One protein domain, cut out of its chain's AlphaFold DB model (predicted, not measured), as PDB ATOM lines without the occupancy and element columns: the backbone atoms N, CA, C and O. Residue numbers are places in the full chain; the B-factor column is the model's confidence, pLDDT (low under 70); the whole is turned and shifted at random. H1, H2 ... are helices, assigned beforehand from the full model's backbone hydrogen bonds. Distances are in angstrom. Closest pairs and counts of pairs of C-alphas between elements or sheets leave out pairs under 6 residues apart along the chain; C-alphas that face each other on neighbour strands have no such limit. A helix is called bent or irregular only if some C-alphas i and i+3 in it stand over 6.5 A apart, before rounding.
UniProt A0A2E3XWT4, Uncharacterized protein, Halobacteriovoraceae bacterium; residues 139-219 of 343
ATOM      1  N   LEU A 139     -23.571 -14.602  23.745       89.62
ATOM      2  CA  LEU A 139     -23.987 -13.201  23.923       89.62
ATOM      3  C   LEU A 139     -22.928 -12.221  23.377       89.62
ATOM      4  O   LEU A 139     -22.478 -11.298  24.063       89.62
ATOM      5  N   LYS A 140     -22.441 -12.500  22.160       91.44
ATOM      6  CA  LYS A 140     -21.264 -11.841  21.581       91.44
ATOM      7  C   LYS A 140     -21.490 -10.340  21.399       91.44
ATOM      8  O   LYS A 140     -20.588  -9.561  21.703       91.44
ATOM      9  N   LYS A 141     -22.671  -9.918  20.944       90.56
ATOM     10  CA  LYS A 141     -22.997  -8.503  20.726       90.56
ATOM     11  C   LYS A 141     -23.018  -7.754  22.055       90.56
ATOM     12  O   LYS A 141     -22.369  -6.712  22.175       90.56
ATOM     13  N   ALA A 142     -23.681  -8.316  23.070       93.44
ATOM     14  CA  ALA A 142     -23.712  -7.717  24.403       93.44
ATOM     15  C   ALA A 142     -22.316  -7.641  25.036       93.44
ATOM     16  O   ALA A 142     -21.941  -6.593  25.567       93.44
ATOM     17  N   PHE A 143     -21.511  -8.702  24.917       93.69
ATOM     18  CA  PHE A 143     -20.128  -8.722  25.396       93.69
ATOM     19  C   PHE A 143     -19.292  -7.592  24.780       93.69
ATOM     20  O   PHE A 143     -18.638  -6.834  25.501       93.69
ATOM     21  N   LEU A 144     -19.326  -7.447  23.451       91.62
ATOM     22  CA  LEU A 144     -18.522  -6.449  22.747       91.62
ATOM     23  C   LEU A 144     -18.960  -5.013  23.072       91.62
ATOM     24  O   LEU A 144     -18.107  -4.163  23.334       91.62
ATOM     25  N   LEU A 145     -20.269  -4.746  23.116       91.81
ATOM     26  CA  LEU A 145     -20.810  -3.429  23.469       91.81
ATOM     27  C   LEU A 145     -20.481  -3.046  24.922       91.81
ATOM     28  O   LEU A 145     -20.003  -1.943  25.191       91.81
ATOM     29  N   ASN A 146     -20.652  -3.965  25.875       93.75
ATOM     30  CA  ASN A 146     -20.298  -3.699  27.272       93.75
ATOM     31  C   ASN A 146     -18.786  -3.546  27.467       93.75
ATOM     32  O   ASN A 146     -18.332  -2.745  28.290       93.75
ATOM     33  N   TRP A 147     -17.980  -4.270  26.691       92.00
ATOM     34  CA  TRP A 147     -16.538  -4.083  26.702       92.00
ATOM     35  C   TRP A 147     -16.144  -2.671  26.251       92.00
ATOM     36  O   TRP A 147     -15.434  -1.981  26.995       92.00
ATOM     37  N   ILE A 148     -16.618  -2.213  25.085       91.44
ATOM     38  CA  ILE A 148     -16.278  -0.875  24.580       91.44
ATOM     39  C   ILE A 148     -16.786   0.212  25.530       91.44
ATOM     40  O   ILE A 148     -16.017   1.101  25.888       91.44
ATOM     41  N   LEU A 149     -18.008   0.088  26.055       92.06
ATOM     42  CA  LEU A 149     -18.577   1.008  27.040       92.06
ATOM     43  C   LEU A 149     -17.684   1.192  28.276       92.06
ATOM     44  O   LEU A 149     -17.484   2.311  28.762       92.06
ATOM     45  N   ASN A 150     -17.143   0.097  28.804       90.50
ATOM     46  CA  ASN A 150     -16.342   0.127  30.023       90.50
ATOM     47  C   ASN A 150     -14.913   0.628  29.787       90.50
ATOM     48  O   ASN A 150     -14.340   1.303  30.648       90.50
ATOM     49  N   ASP A 151     -14.350   0.363  28.609       89.94
ATOM     50  CA  ASP A 151     -12.943   0.630  28.326       89.94
ATOM     51  C   ASP A 151     -12.683   1.829  27.405       89.94
ATOM     52  O   ASP A 151     -11.517   2.202  27.260       89.94
ATOM     53  N   TYR A 152     -13.708   2.462  26.817       90.81
ATOM     54  CA  TYR A 152     -13.556   3.498  25.782       90.81
ATOM     55  C   TYR A 152     -12.528   4.582  26.151       90.81
ATOM     56  O   TYR A 152     -11.521   4.754  25.464       90.81
ATOM     57  N   HIS A 153     -12.702   5.258  27.295       89.25
ATOM     58  CA  HIS A 153     -11.756   6.294  27.736       89.25
ATOM     59  C   HIS A 153     -10.350   5.752  28.014       89.25
ATOM     60  O   HIS A 153      -9.366   6.422  27.713       89.25
ATOM     61  N   ARG A 154     -10.233   4.535  28.566       88.06
ATOM     62  CA  ARG A 154      -8.935   3.920  28.896       88.06
ATOM     63  C   ARG A 154      -8.153   3.611  27.624       88.06
ATOM     64  O   ARG A 154      -6.938   3.797  27.594       88.06
ATOM     65  N   MET A 155      -8.851   3.157  26.586       88.19
ATOM     66  CA  MET A 155      -8.275   2.901  25.267       88.19
ATOM     67  C   MET A 155      -7.908   4.195  24.544       88.19
ATOM     68  O   MET A 155      -6.877   4.222  23.883       88.19
ATOM     69  N   LYS A 156      -8.680   5.275  24.723       87.62
ATOM     70  CA  LYS A 156      -8.344   6.599  24.180       87.62
ATOM     71  C   LYS A 156      -7.129   7.227  24.871       87.62
ATOM     72  O   LYS A 156      -6.267   7.780  24.202       87.62
ATOM     73  N   GLU A 157      -7.029   7.130  26.199       87.31
ATOM     74  CA  GLU A 157      -5.919   7.736  26.948       87.31
ATOM     75  C   GLU A 157      -4.604   6.944  26.847       87.31
ATOM     76  O   GLU A 157      -3.539   7.554  26.795       87.31
ATOM     77  N   ASN A 158      -4.642   5.605  26.898       87.62
ATOM     78  CA  ASN A 158      -3.434   4.770  26.978       87.62
ATOM     79  C   ASN A 158      -3.572   3.454  26.183       87.62
ATOM     80  O   ASN A 158      -3.556   2.372  26.782       87.62
ATOM     81  N   PRO A 159      -3.662   3.500  24.843       87.88
ATOM     82  CA  PRO A 159      -3.921   2.310  24.027       87.88
ATOM     83  C   PRO A 159      -2.863   1.210  24.192       87.88
ATOM     84  O   PRO A 159      -3.198   0.029  24.290       87.88
ATOM     85  N   LEU A 160      -1.586   1.584  24.338       88.44
ATOM     86  CA  LEU A 160      -0.487   0.628  24.529       88.44
ATOM     87  C   LEU A 160      -0.647  -0.223  25.797       88.44
ATOM     88  O   LEU A 160      -0.355  -1.415  25.770       88.44
ATOM     89  N   LEU A 161      -1.168   0.357  26.886       86.94
ATOM     90  CA  LEU A 161      -1.427  -0.375  28.134       86.94
ATOM     91  C   LEU A 161      -2.645  -1.306  28.029       86.94
ATOM     92  O   LEU A 161      -2.836  -2.167  28.882       86.94
ATOM     93  N   ARG A 162      -3.488  -1.138  27.002       86.69
ATOM     94  CA  ARG A 162      -4.698  -1.945  26.781       86.69
ATOM     95  C   ARG A 162      -4.498  -3.080  25.786       86.69
ATOM     96  O   ARG A 162      -5.343  -3.971  25.740       86.69
ATOM     97  N   LYS A 163      -3.383  -3.095  25.050       88.56
ATOM     98  CA  LYS A 163      -3.109  -4.049  23.963       88.56
ATOM     99  C   LYS A 163      -3.334  -5.514  24.357       88.56
ATOM    100  O   LYS A 163      -3.978  -6.239  23.606       88.56
ATOM    101  N   ASN A 164      -2.857  -5.943  25.528       88.12
ATOM    102  CA  ASN A 164      -3.008  -7.336  25.973       88.12
ATOM    103  C   ASN A 164      -4.475  -7.695  26.233       88.12
ATOM    104  O   ASN A 164      -4.968  -8.682  25.693       88.12
ATOM    105  N   LYS A 165      -5.207  -6.839  26.963       88.06
ATOM    106  CA  LYS A 165      -6.641  -7.041  27.206       88.06
ATOM    107  C   LYS A 165      -7.432  -7.063  25.896       88.06
ATOM    108  O   LYS A 165      -8.282  -7.930  25.729       88.06
ATOM    109  N   VAL A 166      -7.131  -6.141  24.974       89.44
ATOM    110  CA  VAL A 166      -7.763  -6.078  23.645       89.44
ATOM    111  C   VAL A 166      -7.536  -7.372  22.881       89.44
ATOM    112  O   VAL A 166      -8.504  -7.995  22.455       89.44
ATOM    113  N   ARG A 167      -6.285  -7.828  22.794       89.62
ATOM    114  CA  ARG A 167      -5.939  -9.087  22.131       89.62
ATOM    115  C   ARG A 167      -6.686 -10.273  22.737       89.62
ATOM    116  O   ARG A 167      -7.237 -11.077  21.993       89.62
ATOM    117  N   ARG A 168      -6.733 -10.374  24.067       89.88
ATOM    118  CA  ARG A 168      -7.453 -11.455  24.750       89.88
ATOM    119  C   ARG A 168      -8.943 -11.416  24.433       89.88
ATOM    120  O   ARG A 168      -9.525 -12.446  24.129       89.88
ATOM    121  N   PHE A 169      -9.572 -10.245  24.484       90.62
ATOM    122  CA  PHE A 169     -11.011 -10.129  24.236       90.62
ATOM    123  C   PHE A 169     -11.357 -10.391  22.766       90.62
ATOM    124  O   PHE A 169     -12.365 -11.034  22.497       90.62
ATOM    125  N   GLN A 170     -10.485 -10.004  21.826       89.69
ATOM    126  CA  GLN A 170     -10.593 -10.421  20.425       89.69
ATOM    127  C   GLN A 170     -10.520 -11.947  20.285       89.69
ATOM    128  O   GLN A 170     -11.332 -12.524  19.570       89.69
ATOM    129  N   GLN A 171      -9.580 -12.601  20.978       90.12
ATOM    130  CA  GLN A 171      -9.451 -14.062  20.966       90.12
ATOM    131  C   GLN A 171     -10.693 -14.747  21.545       90.12
ATOM    132  O   GLN A 171     -11.220 -15.658  20.917       90.12
ATOM    133  N   LEU A 172     -11.195 -14.274  22.691       89.56
ATOM    134  CA  LEU A 172     -12.419 -14.794  23.308       89.56
ATOM    135  C   LEU A 172     -13.615 -14.661  22.359       89.56
ATOM    136  O   LEU A 172     -14.310 -15.636  22.098       89.56
ATOM    137  N   ALA A 173     -13.819 -13.476  21.780       89.31
ATOM    138  CA  ALA A 173     -14.923 -13.211  20.861       89.31
ATOM    139  C   ALA A 173     -14.714 -13.792  19.445       89.31
ATOM    140  O   ALA A 173     -15.538 -13.547  18.557       89.31
ATOM    141  N   SER A 174     -13.621 -14.534  19.218       89.44
ATOM    142  CA  SER A 174     -13.227 -15.076  17.910       89.44
ATOM    143  C   SER A 174     -13.212 -14.014  16.801       89.44
ATOM    144  O   SER A 174     -13.597 -14.274  15.665       89.44
ATOM    145  N   MET A 175     -12.804 -12.787  17.138       86.44
ATOM    146  CA  MET A 175     -12.655 -11.698  16.176       86.44
ATOM    147  C   MET A 175     -11.364 -11.880  15.380       86.44
ATOM    148  O   MET A 175     -10.330 -12.281  15.928       86.44
ATOM    149  N   LYS A 176     -11.383 -11.499  14.099       82.12
ATOM    150  CA  LYS A 176     -10.161 -11.446  13.287       82.12
ATOM    151  C   LYS A 176      -9.140 -10.539  13.978       82.12
ATOM    152  O   LYS A 176      -9.466  -9.417  14.372       82.12
ATOM    153  N   SER A 177      -7.904 -11.020  14.149       71.62
ATOM    154  CA  SER A 177      -6.868 -10.249  14.837       71.62
ATOM    155  C   SER A 177      -6.524  -9.006  14.018       71.62
ATOM    156  O   SER A 177      -5.816  -9.081  13.014       71.62
ATOM    157  N   ILE A 178      -7.041  -7.862  14.449       72.88
ATOM    158  CA  ILE A 178      -6.746  -6.557  13.867       72.88
ATOM    159  C   ILE A 178      -5.965  -5.769  14.915       72.88
ATOM    160  O   ILE A 178      -6.325  -5.756  16.096       72.88
ATOM    161  N   SER A 179      -4.866  -5.140  14.501       74.25
ATOM    162  CA  SER A 179      -4.090  -4.244  15.355       74.25
ATOM    163  C   SER A 179      -4.838  -2.922  15.516       74.25
ATOM    164  O   SER A 179      -4.597  -1.974  14.772       74.25
ATOM    165  N   TYR A 180      -5.768  -2.869  16.463       75.94
ATOM    166  CA  TYR A 180      -6.448  -1.626  16.816       75.94
ATOM    167  C   TYR A 180      -5.490  -0.696  17.561       75.94
ATOM    168  O   TYR A 180      -4.786  -1.128  18.480       75.94
ATOM    169  N   ILE A 181      -5.458   0.573  17.153       75.19
ATOM    170  CA  ILE A 181      -4.583   1.590  17.742       75.19
ATOM    171  C   ILE A 181      -5.362   2.407  18.779       75.19
ATOM    172  O   ILE A 181      -4.772   2.820  19.774       75.19
ATOM    173  N   GLY A 182      -6.678   2.581  18.611       82.75
ATOM    174  CA  GLY A 182      -7.527   3.343  19.529       82.75
ATOM    175  C   GLY A 182      -8.930   2.772  19.765       82.75
ATOM    176  O   GLY A 182      -9.316   1.728  19.241       82.75
ATOM    177  N   ALA A 183      -9.704   3.486  20.591       85.50
ATOM    178  CA  ALA A 183     -11.080   3.121  20.939       85.50
ATOM    179  C   ALA A 183     -12.031   3.167  19.730       85.50
ATOM    180  O   ALA A 183     -12.907   2.316  19.607       85.50
ATOM    181  N   GLU A 184     -11.832   4.134  18.834       87.12
ATOM    182  CA  GLU A 184     -12.622   4.319  17.611       87.12
ATOM    183  C   GLU A 184     -12.379   3.173  16.615       87.12
ATOM    184  O   GLU A 184     -13.338   2.617  16.084       87.12
ATOM    185  N   ASP A 185     -11.124   2.734  16.438       85.94
ATOM    186  CA  ASP A 185     -10.803   1.570  15.598       85.94
ATOM    187  C   ASP A 185     -11.457   0.295  16.132       85.94
ATOM    188  O   ASP A 185     -11.983  -0.507  15.360       85.94
ATOM    189  N   LEU A 186     -11.435   0.110  17.458       85.06
ATOM    190  CA  LEU A 186     -12.066  -1.039  18.089       85.06
ATOM    191  C   LEU A 186     -13.589  -0.980  17.952       85.06
ATOM    192  O   LEU A 186     -14.182  -2.000  17.631       85.06
ATOM    193  N   LEU A 187     -14.222   0.177  18.167       86.50
ATOM    194  CA  LEU A 187     -15.669   0.328  17.986       86.50
ATOM    195  C   LEU A 187     -16.069   0.031  16.534       86.50
ATOM    196  O   LEU A 187     -16.988  -0.748  16.306       86.50
ATOM    197  N   ASN A 188     -15.329   0.567  15.561       84.06
ATOM    198  CA  ASN A 188     -15.513   0.256  14.144       84.06
ATOM    199  C   ASN A 188     -15.355  -1.243  13.858       84.06
ATOM    200  O   ASN A 188     -16.154  -1.836  13.139       84.06
ATOM    201  N   GLY A 189     -14.318  -1.867  14.418       83.88
ATOM    202  CA  GLY A 189     -14.070  -3.297  14.279       83.88
ATOM    203  C   GLY A 189     -15.161  -4.160  14.910       83.88
ATOM    204  O   GLY A 189     -15.576  -5.145  14.313       83.88
ATOM    205  N   ILE A 190     -15.654  -3.759  16.083       82.88
ATOM    206  CA  ILE A 190     -16.779  -4.392  16.768       82.88
ATOM    207  C   ILE A 190     -18.019  -4.302  15.890       82.88
ATOM    208  O   ILE A 190     -18.589  -5.340  15.604       82.88
ATOM    209  N   LEU A 191     -18.402  -3.118  15.407       79.81
ATOM    210  CA  LEU A 191     -19.613  -2.961  14.594       79.81
ATOM    211  C   LEU A 191     -19.533  -3.679  13.244       79.81
ATOM    212  O   LEU A 191     -20.551  -4.157  12.756       79.81
ATOM    213  N   LYS A 192     -18.338  -3.848  12.667       79.19
ATOM    214  CA  LYS A 192     -18.155  -4.693  11.475       79.19
ATOM    215  C   LYS A 192     -18.532  -6.155  11.719       79.19
ATOM    216  O   LYS A 192     -19.009  -6.793  10.791       79.19
ATOM    217  N   GLU A 193     -18.385  -6.671  12.941       76.12
ATOM    218  CA  GLU A 193     -18.860  -8.020  13.297       76.12
ATOM    219  C   GLU A 193     -20.392  -8.115  13.347       76.12
ATOM    220  O   GLU A 193     -20.930  -9.217  13.380       76.12
ATOM    221  N   PHE A 194     -21.100  -6.981  13.371       74.50
ATOM    222  CA  PHE A 194     -22.557  -6.948  13.315       74.50
ATOM    223  C   PHE A 194     -23.080  -6.821  11.874       74.50
ATOM    224  O   PHE A 194     -24.285  -6.968  11.668       74.50
ATOM    225  N   LYS A 195     -22.207  -6.539  10.894       68.44
ATOM    226  CA  LYS A 195     -22.603  -6.279   9.506       68.44
ATOM    227  C   LYS A 195     -23.253  -7.517   8.873       68.44
ATOM    228  O   LYS A 195     -22.745  -8.627   9.002       68.44
ATOM    229  N   ILE A 196     -24.339  -7.280   8.143       61.19
ATOM    230  CA  ILE A 196     -24.955  -8.210   7.188       61.19
ATOM    231  C   ILE A 196     -24.719  -7.626   5.784       61.19
ATOM    232  O   ILE A 196     -24.582  -6.410   5.638       61.19
ATOM    233  N   ASP A 197     -24.613  -8.480   4.769       64.31
ATOM    234  CA  ASP A 197     -24.075  -8.198   3.426       64.31
ATOM    235  C   ASP A 197     -24.850  -7.178   2.541       64.31
ATOM    236  O   ASP A 197     -24.567  -7.071   1.352       64.31
ATOM    237  N   ASP A 198     -25.791  -6.397   3.081       73.25
ATOM    238  CA  ASP A 198     -26.668  -5.472   2.335       73.25
ATOM    239  C   ASP A 198     -26.175  -4.002   2.379       73.25
ATOM    240  O   ASP A 198     -25.830  -3.473   3.440       73.25
ATOM    241  N   GLU A 199     -26.160  -3.322   1.224       70.88
ATOM    242  CA  GLU A 199     -25.784  -1.906   1.067       70.88
ATOM    243  C   GLU A 199     -26.717  -0.951   1.825       70.88
ATOM    244  O   GLU A 199     -26.248   0.022   2.416       70.88
ATOM    245  N   THR A 200     -28.022  -1.242   1.887       68.38
ATOM    246  CA  THR A 200     -28.997  -0.399   2.609       68.38
ATOM    247  C   THR A 200     -28.679  -0.356   4.102       68.38
ATOM    248  O   THR A 200     -28.807   0.676   4.762       68.38
ATOM    249  N   GLN A 201     -28.168  -1.467   4.631       70.31
ATOM    250  CA  GLN A 201     -27.780  -1.564   6.028       70.31
ATOM    251  C   GLN A 201     -26.503  -0.785   6.328       70.31
ATOM    252  O   GLN A 201     -26.296  -0.389   7.470       70.31
ATOM    253  N   GLN A 202     -25.648  -0.507   5.337       74.50
ATOM    254  CA  GLN A 202     -24.420   0.254   5.564       74.50
ATOM    255  C   GLN A 202     -24.700   1.674   6.078       74.50
ATOM    256  O   GLN A 202     -24.033   2.116   7.012       74.50
ATOM    257  N   ILE A 203     -25.709   2.357   5.533       78.62
ATOM    258  CA  ILE A 203     -26.105   3.698   5.997       78.62
ATOM    259  C   ILE A 203     -26.600   3.637   7.450       78.62
ATOM    260  O   ILE A 203     -26.259   4.488   8.274       78.62
ATOM    261  N   GLU A 204     -27.367   2.602   7.801       78.88
ATOM    262  CA  GLU A 204     -27.828   2.394   9.177       78.88
ATOM    263  C   GLU A 204     -26.668   2.081  10.132       78.88
ATOM    264  O   GLU A 204     -26.637   2.588  11.254       78.88
ATOM    265  N   TRP A 205     -25.675   1.310   9.677       78.38
ATOM    266  CA  TRP A 205     -24.452   1.028  10.428       78.38
ATOM    267  C   TRP A 205     -23.644   2.287  10.714       78.38
ATOM    268  O   TRP A 205     -23.177   2.476  11.838       78.38
ATOM    269  N   GLU A 206     -23.487   3.156   9.717       84.19
ATOM    270  CA  GLU A 206     -22.800   4.438   9.870       84.19
ATOM    271  C   GLU A 206     -23.547   5.349  10.857       84.19
ATOM    272  O   GLU A 206     -22.920   5.975  11.719       84.19
ATOM    273  N   SER A 207     -24.884   5.349  10.810       86.06
ATOM    274  CA  SER A 207     -25.729   6.056  11.778       86.06
ATOM    275  C   SER A 207     -25.541   5.523  13.203       86.06
ATOM    276  O   SER A 207     -25.240   6.305  14.111       86.06
ATOM    277  N   LEU A 208     -25.628   4.203  13.406       88.25
ATOM    278  CA  LEU A 208     -25.397   3.572  14.706       88.25
ATOM    279  C   LEU A 208     -23.992   3.885  15.234       88.25
ATOM    280  O   LEU A 208     -23.848   4.279  16.390       88.25
ATOM    281  N   PHE A 209     -22.957   3.733  14.404       88.38
ATOM    282  CA  PHE A 209     -21.578   4.031  14.794       88.38
ATOM    283  C   PHE A 209     -21.432   5.475  15.265       88.38
ATOM    284  O   PHE A 209     -20.886   5.711  16.345       88.38
ATOM    285  N   SER A 210     -21.946   6.427  14.485       90.56
ATOM    286  CA  SER A 210     -21.893   7.852  14.810       90.56
ATOM    287  C   SER A 210     -22.550   8.147  16.162       90.56
ATOM    288  O   SER A 210     -21.951   8.805  17.021       90.56
ATOM    289  N   ILE A 211     -23.737   7.582  16.398       91.81
ATOM    290  CA  ILE A 211     -24.495   7.759  17.642       91.81
ATOM    291  C   ILE A 211     -23.757   7.137  18.831       91.81
ATOM    292  O   ILE A 211     -23.525   7.812  19.836       91.81
ATOM    293  N   LEU A 212     -23.325   5.876  18.723       91.19
ATOM    294  CA  LEU A 212     -22.619   5.199  19.812       91.19
ATOM    295  C   LEU A 212     -21.283   5.874  20.127       91.19
ATOM    296  O   LEU A 212     -20.931   6.013  21.298       91.19
ATOM    297  N   ASN A 213     -20.538   6.315  19.113       91.12
ATOM    298  CA  ASN A 213     -19.266   7.002  19.312       91.12
ATOM    299  C   ASN A 213     -19.464   8.348  20.021       91.12
ATOM    300  O   ASN A 213     -18.758   8.635  20.989       91.12
ATOM    301  N   THR A 214     -20.452   9.136  19.589       91.69
ATOM    302  CA  THR A 214     -20.807  10.422  20.212       91.69
ATOM    303  C   THR A 214     -21.218  10.221  21.668       91.69
ATOM    304  O   THR A 214     -20.676  10.867  22.567       91.69
ATOM    305  N   PHE A 215     -22.094   9.246  21.926       91.94
ATOM    306  CA  PHE A 215     -22.519   8.885  23.274       91.94
ATOM    307  C   PHE A 215     -21.337   8.470  24.169       91.94
ATOM    308  O   PHE A 215     -21.169   8.982  25.280       91.94
ATOM    309  N   LEU A 216     -20.475   7.567  23.687       91.38
ATOM    310  CA  LEU A 216     -19.310   7.086  24.433       91.38
ATOM    311  C   LEU A 216     -18.302   8.203  24.708       91.38
ATOM    312  O   LEU A 216     -17.741   8.263  25.806       91.38
ATOM    313  N   PHE A 217     -18.087   9.097  23.746       90.00
ATOM    314  CA  PHE A 217     -17.221  10.254  23.905       90.00
ATOM    315  C   PHE A 217     -17.752  11.206  24.984       90.00
ATOM    316  O   PHE A 217     -17.054  11.458  25.971       90.00
ATOM    317  N   ASN A 218     -19.005  11.648  24.861       89.19
ATOM    318  CA  ASN A 218     -19.657  12.545  25.820       89.19
ATOM    319  C   ASN A 218     -19.606  11.970  27.244       89.19
ATOM    320  O   ASN A 218     -19.184  12.630  28.197       89.19
ATOM    321  N   ARG A 219     -19.947  10.688  27.391       85.94
ATOM    322  CA  ARG A 219     -19.998  10.045  28.702       85.94
ATOM    323  C   ARG A 219     -18.621   9.760  29.296       85.94
ATOM    324  O   ARG A 219     -18.395   9.973  30.485       85.94
TER     325      ARG A 219
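AT A GLANCE: This is residues 139 to 219 of the 343 residues of an uncharacterized protein of Halobacteriovoraceae bacterium (UniProt A0A2E3XWT4). Three helices, H1, H3 and H4, touch one another with their centres in a triangle, and H3 runs opposite to both of the others. H2 folds back beside H1 after a tight turn, loosely set near H1 and H3 and away from H4, while H1 itself is kinked. The printed part has 81 residues with four named helices in the order H1, H2, H3, H4 and no named strand; the class is all helix. The whole is compact, with a radius of gyration of the C-alphas of 12.5 A and spans of 38 by 29 by 22 A.

IN THESE COORDINATES: H1 takes residues 140 to 157, 25.4 A from first to last C-alpha, beginning at C-alpha 140 at (-21.264, -11.841, 21.581). It has a kink of 52 degrees near residue 151 and is irregular, with C-alphas 150 and 153 8.0 A apart. H2, residues 159 to 172, measures 19.1 A; it is irregular too, with C-alphas 161 and 164 7.5 A apart. H3, residues 183 to 192, measures 14.2 A and begins at C-alpha 183 at (-11.080, 3.121, 20.939). H4, residues 199 to 219, is the longest helix, 30.7 A, and ends at C-alpha 219 at (-19.998, 10.045, 28.702). H4 is neither bent nor irregular, but only just: C-alphas 200 and 203 are 6.1 A apart.

HOW THE PARTS SIT: H1 and H2 are close but not clearly touching; their closest C-alphas, of Met 155 and Arg 162, are 6.2 A apart, and they run opposite ways at a shallow tilt of 10 degrees. H1 touches H3, opposite ways at a shallow tilt of 18 degrees, with the closest C-alphas, of Met 155 and Ala 183, 5.2 A apart. H1 touches H4 with residues 149 to 153 alone, and H4 touches H1 with residues 216 to 217 alone. The closest C-alphas there, of Leu 149 and Leu 216, are 6.7 A apart, at a steep tilt of 49 degrees, the same way. H2 and H3 are close but not clearly touching, with the C-alphas of Pro 159 and Ala 183 closest at 7.8 A. H3 and H4 form a helical hairpin at a shallow tilt of 31 degrees; H4 touches H3 with residues 205 to 213 alone, the closest C-alphas being those of Asn 188 and Phe 209, 7.2 A apart. H2 and H4 are apart. In H3 every O i to N i+4 pair is within hydrogen-bond range; in H1 it is 12 of 14, in H2 8 of 10 and in H4 15 of 17.

THE WHOLE: The two C-alphas farthest apart, of Leu 161 and Thr 200, are 37.6 A apart. The printed part has no cut. The link from H1 to H2 is tight; those from H2 to H3 and from H3 to H4 are short. Mean pLDDT of the printed part is 85.0, and residues 195 to 197 and residue 200 are under 70.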